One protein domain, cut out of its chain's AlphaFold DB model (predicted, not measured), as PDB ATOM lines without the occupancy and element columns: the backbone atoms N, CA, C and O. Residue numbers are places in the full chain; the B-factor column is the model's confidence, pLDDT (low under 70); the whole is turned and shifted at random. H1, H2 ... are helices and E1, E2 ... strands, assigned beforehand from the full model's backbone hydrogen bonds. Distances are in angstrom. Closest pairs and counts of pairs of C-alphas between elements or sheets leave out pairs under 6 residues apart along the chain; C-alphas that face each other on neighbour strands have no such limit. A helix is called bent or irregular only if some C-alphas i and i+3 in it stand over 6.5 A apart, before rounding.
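What this domain is: This is residues 4 to 78 of the 87 residues of an uncharacterized protein of Cellvibrionaceae bacterium (UniProt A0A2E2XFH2). A strongly twisted sheet of four strands curls round one short helix, H1, and a second short helix, H2, lies beyond one end of the sheet, between E3 and E4 along the chain. The bent strands E2 and E3 make the middle of the sheet, while the link from E1 to E2, residues 19 to 28, swings out as a wide loop. The printed part has 75 residues, with two named helices and four named strands in the order H1, E1, E2, E3, H2, E4; the class is mixed, helices and strands. The sheet's order is E1, E2, E3, E4, antiparallel throughout. The whole is flat and only just loose, close to compact, with a radius of gyration of the C-alphas of 14.0 A and spans of 41 by 33 by 18 A.

How they stand to each other: H1, residues 4 to 10, is on the sheet, which curls round it. Its closest C-alphas to E1, residues 12 to 18, are those of Glu 7 and Leu 13, 5.8 A apart. E1 is an edge strand and forms a hairpin with E2, residues 29 to 37; N 15 and O 33 are 2.7 A apart, within hydrogen-bond range. E2 bends by 79 degrees at residue 34. E2 and E3, residues 40 to 52, form a second hairpin, antiparallel at 148 degrees, with N 34 and O 44 2.8 A apart. E1, E2 and E3 make a meander, each strand the antiparallel neighbour of the one before. E3 bends by 98 degrees at residue 43. H2, residues 55 to 60, is not on the sheet and is apart from H1, E1 and E2. E4, residues 69 to 77, is the other edge strand, antiparallel to E3 at 137 degrees; N 49 and O 73 are 2.8 A apart. The closest C-alphas of H1 and E4 are those of Ser 10 and Leu 72, 7.4 A apart. In H1 and H2 every O i to N i+4 pair is within hydrogen-bond range.

Where its parts are: H1 begins at C-alpha 4, (177.268, 175.585, 126.988), and is 9.9 A long. E1 is 16.1 A long and E2 19.3 A. E3, the longest strand with 13 residues, covers 28.1 A, from C-alpha 40 at (192.008, 165.279, 125.446). H2 is 8.6 A long. E4, 22.3 A long, ends at C-alpha 77, (179.457, 157.099, 136.677).

The domain as a whole: The two C-alphas farthest apart are those of Ala 41 and Ala 59, 41.5 A. The printed part has no cut. No link is long; those from E1 to E2 and from H2 to E4 are short, and the others are tight. The mean pLDDT of the printed part is 94.0, and no printed residue is under 70.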
ATOM      1  N   GLU A   4     176.151 174.749 127.446       94.50
ATOM      2  CA  GLU A   4     177.268 175.585 126.988       94.50
ATOM      3  C   GLU A   4     177.955 176.258 128.179       94.50
ATOM      4  O   GLU A   4     179.179 176.237 128.295       94.50
ATOM      5  N   GLN A   5     177.157 176.757 129.127       93.06
ATOM      6  CA  GLN A   5     177.656 177.274 130.397       93.06
ATOM      7  C   GLN A   5     178.407 176.198 131.189       93.06
ATOM      8  O   GLN A   5     179.491 176.449 131.699       93.06
ATOM      9  N   LEU A   6     177.868 174.977 131.265       94.44
ATOM     10  CA  LEU A   6     178.527 173.888 131.986       94.44
ATOM     11  C   LEU A   6     179.850 173.471 131.328       94.44
ATOM     12  O   LEU A   6     180.817 173.207 132.035       94.44
ATOM     13  N   GLU A   7     179.913 173.414 129.997       95.81
ATOM     14  CA  GLU A   7     181.150 173.149 129.246       95.81
ATOM     15  C   GLU A   7     182.220 174.204 129.557       95.81
ATOM     16  O   GLU A   7     183.364 173.850 129.846       95.81
ATOM     17  N   GLN A   8     181.831 175.482 129.587       94.19
ATOM     18  CA  GLN A   8     182.723 176.588 129.933       94.19
ATOM     19  C   GLN A   8     183.251 176.486 131.372       94.19
ATOM     20  O   GLN A   8     184.457 176.596 131.580       94.19
ATOM     21  N   GLU A   9     182.373 176.251 132.349       93.38
ATOM     22  CA  GLU A   9     182.744 176.174 133.771       93.38
ATOM     23  C   GLU A   9     183.558 174.913 134.109       93.38
ATOM     24  O   GLU A   9     184.388 174.919 135.014       93.38
ATOM     25  N   SER A  10     183.332 173.813 133.385       93.25
ATOM     26  CA  SER A  10     183.990 172.524 133.648       93.25
ATOM     27  C   SER A  10     185.250 172.265 132.821       93.25
ATOM     28  O   SER A  10     185.970 171.312 133.117       93.25
ATOM     29  N   GLY A  11     185.504 173.041 131.762       94.62
ATOM     30  CA  GLY A  11     186.579 172.751 130.803       94.62
ATOM     31  C   GLY A  11     186.349 171.458 130.005       94.62
ATOM     32  O   GLY A  11     187.295 170.853 129.490       94.62
ATOM     33  N   THR A  12     185.096 170.999 129.917       95.75
ATOM     34  CA  THR A  12     184.742 169.743 129.247       95.75
ATOM     35  C   THR A  12     183.983 169.981 127.952       95.75
ATOM     36  O   THR A  12     183.251 170.954 127.805       95.75
ATOM     37  N   LEU A  13     184.139 169.058 127.005       97.44
ATOM     38  CA  LEU A  13     183.258 168.928 125.854       97.44
ATOM     39  C   LEU A  13     182.231 167.843 126.164       97.44
ATOM     40  O   LEU A  13     182.577 166.668 126.331       97.44
ATOM     41  N   LEU A  14     180.964 168.227 126.213       97.56
ATOM     42  CA  LEU A  14     179.863 167.357 126.576       97.56
ATOM     43  C   LEU A  14     179.160 166.827 125.322       97.56
ATOM     44  O   LEU A  14     178.958 167.499 124.311       97.56
ATOM     45  N   GLY A  15     178.758 165.568 125.386       96.94
ATOM     46  CA  GLY A  15     178.013 164.872 124.350       96.94
ATOM     47  C   GLY A  15     176.519 164.892 124.639       96.94
ATOM     48  O   GLY A  15     175.911 165.949 124.830       96.94
ATOM     49  N   ARG A  16     175.926 163.695 124.641       95.75
ATOM     50  CA  ARG A  16     174.514 163.498 124.977       95.75
ATOM     51  C   ARG A  16     174.275 163.675 126.475       95.75
ATOM     52  O   ARG A  16     175.062 163.198 127.292       95.75
ATOM     53  N   GLU A  17     173.160 164.314 126.807       95.31
ATOM     54  CA  GLU A  17     172.599 164.299 128.157       95.31
ATOM     55  C   GLU A  17     171.858 162.981 128.370       95.31
ATOM     56  O   GLU A  17     171.181 162.491 127.462       95.31
ATOM     57  N   HIS A  18     171.955 162.422 129.568       94.12
ATOM     58  CA  HIS A  18     171.034 161.390 130.007       94.12
ATOM     59  C   HIS A  18     169.953 162.017 130.888       94.12
ATOM     60  O   HIS A  18     170.259 162.589 131.935       94.12
ATOM     61  N   ARG A  19     168.695 161.884 130.462       90.94
ATOM     62  CA  ARG A  19     167.511 162.258 131.237       90.94
ATOM     63  C   ARG A  19     166.753 160.988 131.591       90.94
ATOM     64  O   ARG A  19     166.477 160.166 130.722       90.94
ATOM     65  N   CYS A  20     166.503 160.811 132.878       87.19
ATOM     66  CA  CYS A  20     165.783 159.677 133.434       87.19
ATOM     67  C   CYS A  20     164.282 160.065 133.438       87.19
ATOM     68  O   CYS A  20     163.889 160.928 134.212       87.19
ATOM     69  N   ASP A  21     163.470 159.483 132.544       82.69
ATOM     70  CA  ASP A  21     162.049 159.861 132.350       82.69
ATOM     71  C   ASP A  21     161.141 159.428 133.515       82.69
ATOM     72  O   ASP A  21     160.091 160.022 133.755       82.69
ATOM     73  N   ASP A  22     161.556 158.396 134.253       83.44
ATOM     74  CA  ASP A  22     160.773 157.808 135.346       83.44
ATOM     75  C   ASP A  22     160.883 158.582 136.670       83.44
ATOM     76  O   ASP A  22     160.126 158.315 137.601       83.44
ATOM     77  N   ASN A  23     161.841 159.511 136.789       83.56
ATOM     78  CA  ASN A  23     162.110 160.240 138.027       83.56
ATOM     79  C   ASN A  23     162.195 161.742 137.782       83.56
ATOM     80  O   ASN A  23     162.754 162.198 136.787       83.56
ATOM     81  N   GLU A  24     161.722 162.522 138.751       82.88
ATOM     82  CA  GLU A  24     161.979 163.955 138.765       82.88
ATOM     83  C   GLU A  24     163.453 164.205 139.106       82.88
ATOM     84  O   GLU A  24     163.957 163.794 140.154       82.88
ATOM     85  N   LEU A  25     164.159 164.851 138.182       83.62
ATOM     86  CA  LEU A  25     165.574 165.161 138.323       83.62
ATOM     87  C   LEU A  25     165.730 166.547 138.944       83.62
ATOM     88  O   LEU A  25     165.201 167.517 138.391       83.62
ATOM     89  N   PRO A  26     166.501 166.683 140.034       86.50
ATOM     90  CA  PRO A  26     166.844 167.995 140.545       86.50
ATOM     91  C   PRO A  26     167.585 168.801 139.476       86.50
ATOM     92  O   PRO A  26     168.527 168.311 138.858       86.50
ATOM     93  N   THR A  27     167.200 170.061 139.281       85.44
ATOM     94  CA  THR A  27     167.771 170.948 138.246       85.44
ATOM     95  C   THR A  27     169.275 171.198 138.404       85.44
ATOM     96  O   THR A  27     169.950 171.572 137.441       85.44
ATOM     97  N   HIS A  28     169.791 170.978 139.613       90.12
ATOM     98  CA  HIS A  28     171.190 171.119 139.989       90.12
ATOM     99  C   HIS A  28     172.029 169.852 139.750       90.12
ATOM    100  O   HIS A  28     173.236 169.874 139.964       90.12
ATOM    101  N   LEU A  29     171.421 168.752 139.295       93.44
ATOM    102  CA  LEU A  29     172.122 167.525 138.923       93.44
ATOM    103  C   LEU A  29     171.952 167.264 137.430       93.44
ATOM    104  O   LEU A  29     170.841 167.262 136.904       93.44
ATOM    105  N   LYS A  30     173.060 167.022 136.732       94.12
ATOM    106  CA  LYS A  30     173.055 166.776 135.284       94.12
ATOM    107  C   LYS A  30     173.978 165.625 134.934       94.12
ATOM    108  O   LYS A  30     175.096 165.566 135.425       94.12
ATOM    109  N   THR A  31     173.534 164.712 134.073       95.62
ATOM    110  CA  THR A  31     174.364 163.582 133.627       95.62
ATOM    111  C   THR A  31     174.691 163.722 132.149       95.62
ATOM    112  O   THR A  31     173.783 163.726 131.318       95.62
ATOM    113  N   TYR A  32     175.976 163.795 131.806       97.38
ATOM    114  CA  TYR A  32     176.429 163.926 130.418       97.38
ATOM    115  C   TYR A  32     177.514 162.918 130.069       97.38
ATOM    116  O   TYR A  32     178.331 162.523 130.904       97.38
ATOM    117  N   LYS A  33     177.533 162.516 128.797       97.94
ATOM    118  CA  LYS A  33     178.680 161.827 128.210       97.94
ATOM    119  C   LYS A  33     179.792 162.855 128.027       97.94
ATOM    120  O   LYS A  33     179.570 163.844 127.339       97.94
ATOM    121  N   VAL A  34     180.964 162.626 128.599       97.88
ATOM    122  CA  VAL A  34     182.126 163.502 128.410       97.88
ATOM    123  C   VAL A  34     182.907 163.008 127.199       97.88
ATOM    124  O   VAL A  34     183.285 161.838 127.142       97.88
ATOM    125  N   LEU A  35     183.097 163.893 126.220       97.88
ATOM    126  CA  LEU A  35     183.781 163.610 124.956       97.88
ATOM    127  C   LEU A  35     185.234 164.080 124.970       97.88
ATOM    128  O   LEU A  35     186.078 163.456 124.332       97.88
ATOM    129  N   ALA A  36     185.529 165.166 125.686       97.38
ATOM    130  CA  ALA A  36     186.889 165.640 125.903       97.38
ATOM    131  C   ALA A  36     187.001 166.457 127.198       97.38
ATOM    132  O   ALA A  36     186.012 167.030 127.651       97.38
ATOM    133  N   ILE A  37     188.203 166.519 127.766       95.62
ATOM    134  CA  ILE A  37     188.578 167.417 128.870       95.62
ATOM    135  C   ILE A  37     189.887 168.081 128.457       95.62
ATOM    136  O   ILE A  37     190.812 167.369 128.070       95.62
ATOM    137  N   ASP A  38     189.953 169.414 128.470       92.06
ATOM    138  CA  ASP A  38     191.147 170.177 128.063       92.06
ATOM    139  C   ASP A  38     191.714 169.770 126.683       92.06
ATOM    140  O   ASP A  38     192.917 169.795 126.434       92.06
ATOM    141  N   GLY A  39     190.830 169.367 125.762       91.69
ATOM    142  CA  GLY A  39     191.185 168.904 124.415       91.69
ATOM    143  C   GLY A  39     191.556 167.419 124.305       91.69
ATOM    144  O   GLY A  39     191.632 166.901 123.193       91.69
ATOM    145  N   GLU A  40     191.711 166.711 125.423       95.94
ATOM    146  CA  GLU A  40     192.008 165.279 125.446       95.94
ATOM    147  C   GLU A  40     190.728 164.450 125.381       95.94
ATOM    148  O   GLU A  40     189.830 164.596 126.215       95.94
ATOM    149  N   ALA A  41     190.655 163.543 124.406       97.50
ATOM    150  CA  ALA A  41     189.482 162.706 124.178       97.50
ATOM    151  C   ALA A  41     189.149 161.830 125.399       97.50
ATOM    152  O   ALA A  41     190.021 161.208 126.006       97.50
ATOM    153  N   GLN A  42     187.861 161.749 125.722       97.56
ATOM    154  CA  GLN A  42     187.307 160.950 126.811       97.56
ATOM    155  C   GLN A  42     186.191 160.034 126.298       97.56
ATOM    156  O   GLN A  42     185.586 160.277 125.255       97.56
ATOM    157  N   ASP A  43     185.900 158.978 127.060       96.38
ATOM    158  CA  ASP A  43     184.792 158.065 126.771       96.38
ATOM    159  C   ASP A  43     184.136 157.561 128.065       96.38
ATOM    160  O   ASP A  43     184.091 156.371 128.376       96.38
ATOM    161  N   HIS A  44     183.603 158.480 128.865       97.56
ATOM    162  CA  HIS A  44     182.911 158.143 130.113       97.56
ATOM    163  C   HIS A  44     181.719 159.067 130.353       97.56
ATOM    164  O   HIS A  44     181.491 160.023 129.617       97.56
ATOM    165  N   TRP A  45     180.920 158.733 131.357       97.94
ATOM    166  CA  TRP A  45     179.807 159.558 131.804       97.94
ATOM    167  C   TRP A  45     180.151 160.231 133.113       97.94
ATOM    168  O   TRP A  45     180.795 159.615 133.965       97.94
ATOM    169  N   GLU A  46     179.685 161.461 133.279       97.69
ATOM    170  CA  GLU A  46     179.796 162.181 134.538       97.69
ATOM    171  C   GLU A  46     178.438 162.665 135.022       97.69
ATOM    172  O   GLU A  46     177.599 163.113 134.235       97.69
ATOM    173  N   LEU A  47     178.247 162.557 136.336       96.62
ATOM    174  CA  LEU A  47     177.202 163.258 137.065       96.62
ATOM    175  C   LEU A  47     177.802 164.564 137.584       96.62
ATOM    176  O   LEU A  47     178.675 164.538 138.449       96.62
ATOM    177  N   PHE A  48     177.322 165.677 137.050       96.44
ATOM    178  CA  PHE A  48     177.646 167.029 137.477       96.44
ATOM    179  C   PHE A  48     176.686 167.456 138.582       96.44
ATOM    180  O   PHE A  48     175.470 167.289 138.452       96.44
ATOM    181  N   SER A  49     177.244 168.025 139.645       95.69
ATOM    182  CA  SER A  49     176.521 168.633 140.752       95.69
ATOM    183  C   SER A  49     176.829 170.121 140.809       95.69
ATOM    184  O   SER A  49     177.984 170.522 140.986       95.69
ATOM    185  N   LEU A  50     175.780 170.916 140.616       95.00
ATOM    186  CA  LEU A  50     175.798 172.370 140.582       95.00
ATOM    187  C   LEU A  50     175.378 172.897 141.950       95.00
ATOM    188  O   LEU A  50     174.298 172.580 142.438       95.00
ATOM    189  N   TRP A  51     176.195 173.739 142.557       93.69
ATOM    190  CA  TRP A  51     175.806 174.479 143.749       93.69
ATOM    191  C   TRP A  51     175.352 175.847 143.283       93.69
ATOM    192  O   TRP A  51     176.172 176.653 142.850       93.69
ATOM    193  N   LEU A  52     174.039 176.055 143.277       92.38
ATOM    194  CA  LEU A  52     173.428 177.287 142.798       92.38
ATOM    195  C   LEU A  52     173.029 178.151 143.990       92.38
ATOM    196  O   LEU A  52     172.409 177.641 144.925       92.38
ATOM    197  N   ALA A  53     173.359 179.436 143.919       94.12
ATOM    198  CA  ALA A  53     173.010 180.419 144.926       94.12
ATOM    199  C   ALA A  53     171.494 180.494 145.119       94.12
ATOM    200  O   ALA A  53     170.719 180.474 144.155       94.12
ATOM    201  N   ASN A  54     171.073 180.603 146.368       92.94
ATOM    202  CA  ASN A  54     169.694 180.840 146.769       92.94
ATOM    203  C   ASN A  54     169.544 182.244 147.390       92.94
ATOM    204  O   ASN A  54     170.500 183.015 147.463       92.94
ATOM    205  N   GLY A  55     168.332 182.591 147.825       95.69
ATOM    206  CA  GLY A  55     168.044 183.917 148.379       95.69
ATOM    207  C   GLY A  55     168.823 184.262 149.653       95.69
ATOM    208  O   GLY A  55     169.128 185.435 149.864       95.69
ATOM    209  N   ASP A  56     169.190 183.272 150.472       95.50
ATOM    210  CA  ASP A  56     170.014 183.492 151.665       95.50
ATOM    211  C   ASP A  56     171.458 183.846 151.275       95.50
ATOM    212  O   ASP A  56     172.034 184.755 151.872       95.50
ATOM    213  N   ASP A  57     172.005 183.204 150.236       95.69
ATOM    214  CA  ASP A  57     173.351 183.487 149.709       95.69
ATOM    215  C   ASP A  57     173.429 184.904 149.112       95.69
ATOM    216  O   ASP A  57     174.410 185.629 149.286       95.69
ATOM    217  N   VAL A  58     172.356 185.348 148.450       96.19
ATOM    218  CA  VAL A  58     172.249 186.729 147.951       96.19
ATOM    219  C   VAL A  58     172.107 187.717 149.110       96.19
ATOM    220  O   VAL A  58     172.745 188.768 149.128       96.19
ATOM    221  N   ALA A  59     171.286 187.395 150.113       96.69
ATOM    222  CA  ALA A  59     171.062 188.265 151.264       96.69
ATOM    223  C   ALA A  59     172.312 188.427 152.145       96.69
ATOM    224  O   ALA A  59     172.497 189.487 152.750       96.69
ATOM    225  N   SER A  60     173.167 187.403 152.223       95.81
ATOM    226  CA  SER A  60     174.442 187.443 152.947       95.81
ATOM    227  C   SER A  60     175.562 188.143 152.165       95.81
ATOM    228  O   SER A  60     176.567 188.528 152.769       95.81
ATOM    229  N   GLY A  61     175.376 188.363 150.858       94.44
ATOM    230  CA  GLY A  61     176.378 188.932 149.956       94.44
ATOM    231  C   GLY A  61     177.409 187.918 149.456       94.44
ATOM    232  O   GLY A  61     178.483 188.320 149.011       94.44
ATOM    233  N   GLU A  62     177.114 186.619 149.556       92.62
ATOM    234  CA  GLU A  62     177.930 185.541 148.982       92.62
ATOM    235  C   GLU A  62     177.695 185.361 147.474       92.62
ATOM    236  O   GLU A  62     178.572 184.840 146.786       92.62
ATOM    237  N   ALA A  63     176.549 185.818 146.963       95.31
ATOM    238  CA  ALA A  63     176.192 185.805 145.547       95.31
ATOM    239  C   ALA A  63     175.563 187.138 145.117       95.31
ATOM    240  O   ALA A  63     174.909 187.811 145.916       95.31
ATOM    241  N   ASP A  64     175.693 187.485 143.837       94.62
ATOM    242  CA  ASP A  64     175.055 188.674 143.265       94.62
ATOM    243  C   ASP A  64     173.593 188.393 142.874       94.62
ATOM    244  O   ASP A  64     172.755 189.303 142.865       94.62
ATOM    245  N   MET A  65     173.263 187.138 142.539       94.44
ATOM    246  CA  MET A  65     171.911 186.743 142.129       94.44
ATOM    247  C   MET A  65     171.563 185.278 142.420       94.44
ATOM    248  O   MET A  65     172.415 184.392 142.416       94.44
ATOM    249  N   GLU A  66     170.267 184.999 142.600       92.31
ATOM    250  CA  GLU A  66     169.777 183.622 142.717       92.31
ATOM    251  C   GLU A  66     170.049 182.836 141.427       92.31
ATOM    252  O   GLU A  66     169.840 183.321 140.311       92.31
ATOM    253  N   GLY A  67     170.486 181.589 141.583       89.56
ATOM    254  CA  GLY A  67     170.851 180.710 140.478       89.56
ATOM    255  C   GLY A  67     172.283 180.886 139.964       89.56
ATOM    256  O   GLY A  67     172.663 180.161 139.040       89.56
ATOM    257  N   GLU A  68     173.070 181.799 140.539       91.38
ATOM    258  CA  GLU A  68     174.509 181.922 140.282       91.38
ATOM    259  C   GLU A  68     175.244 180.631 140.674       91.38
ATOM    260  O   GLU A  68     174.930 180.016 141.691       91.38
ATOM    261  N   LEU A  69     176.200 180.176 139.858       92.81
ATOM    262  CA  LEU A  69     176.982 178.986 140.180       92.81
ATOM    263  C   LEU A  69     178.056 179.340 141.210       92.81
ATOM    264  O   LEU A  69     179.019 180.029 140.896       92.81
ATOM    265  N   LEU A  70     177.921 178.794 142.412       93.38
ATOM    266  CA  LEU A  70     178.893 178.950 143.491       93.38
ATOM    267  C   LEU A  70     179.985 177.882 143.439       93.38
ATOM    268  O   LEU A  70     181.135 178.126 143.796       93.38
ATOM    269  N   ASN A  71     179.620 176.664 143.038       93.81
ATOM    270  CA  ASN A  71     180.554 175.549 142.958       93.81
ATOM    271  C   ASN A  71     180.082 174.497 141.952       93.81
ATOM    272  O   ASN A  71     178.884 174.260 141.781       93.81
ATOM    273  N   LEU A  72     181.043 173.819 141.334       95.69
ATOM    274  CA  LEU A  72     180.833 172.741 140.389       95.69
ATOM    275  C   LEU A  72     181.697 171.544 140.774       95.69
ATOM    276  O   LEU A  72     182.908 171.647 140.943       95.69
ATOM    277  N   SER A  73     181.069 170.377 140.859       96.06
ATOM    278  CA  SER A  73     181.775 169.110 141.049       96.06
ATOM    279  C   SER A  73     181.213 168.048 140.118       96.06
ATOM    280  O   SER A  73     180.045 168.108 139.731       96.06
ATOM    281  N   SER A  74     182.032 167.063 139.763       96.44
ATOM    282  CA  SER A  74     181.589 165.930 138.960       96.44
ATOM    283  C   SER A  74     182.202 164.618 139.438       96.44
ATOM    284  O   SER A  74     183.257 164.584 140.076       96.44
ATOM    285  N   ILE A  75     181.511 163.515 139.147       96.81
ATOM    286  CA  ILE A  75     182.014 162.159 139.370       96.81
ATOM    287  C   ILE A  75     181.761 161.289 138.146       96.81
ATOM    288  O   ILE A  75     180.707 161.372 137.516       96.81
ATOM    289  N   LYS A  76     182.705 160.394 137.841       97.38
ATOM    290  CA  LYS A  76     182.518 159.392 136.789       97.38
ATOM    291  C   LYS A  76     181.516 158.337 137.238       97.38
ATOM    292  O   LYS A  76     181.670 157.738 138.303       97.38
ATOM    293  N   VAL A  77     180.525 158.065 136.399       97.12
ATOM    294  CA  VAL A  77     179.457 157.099 136.677       97.12
ATOM    295  C   VAL A  77     179.321 156.088 135.544       97.12
ATOM    296  O   VAL A  77     179.646 156.362 134.393       97.12
ATOM    297  N   LYS A  78     178.847 154.886 135.882       96.88
ATOM    298  CA  LYS A  78     178.483 153.841 134.904       96.88
ATOM    299  C   LYS A  78     176.970 153.635 134.786       96.88
ATOM    300  O   LYS A  78     176.522 152.961 133.863       96.88
TER     301      LYS A  78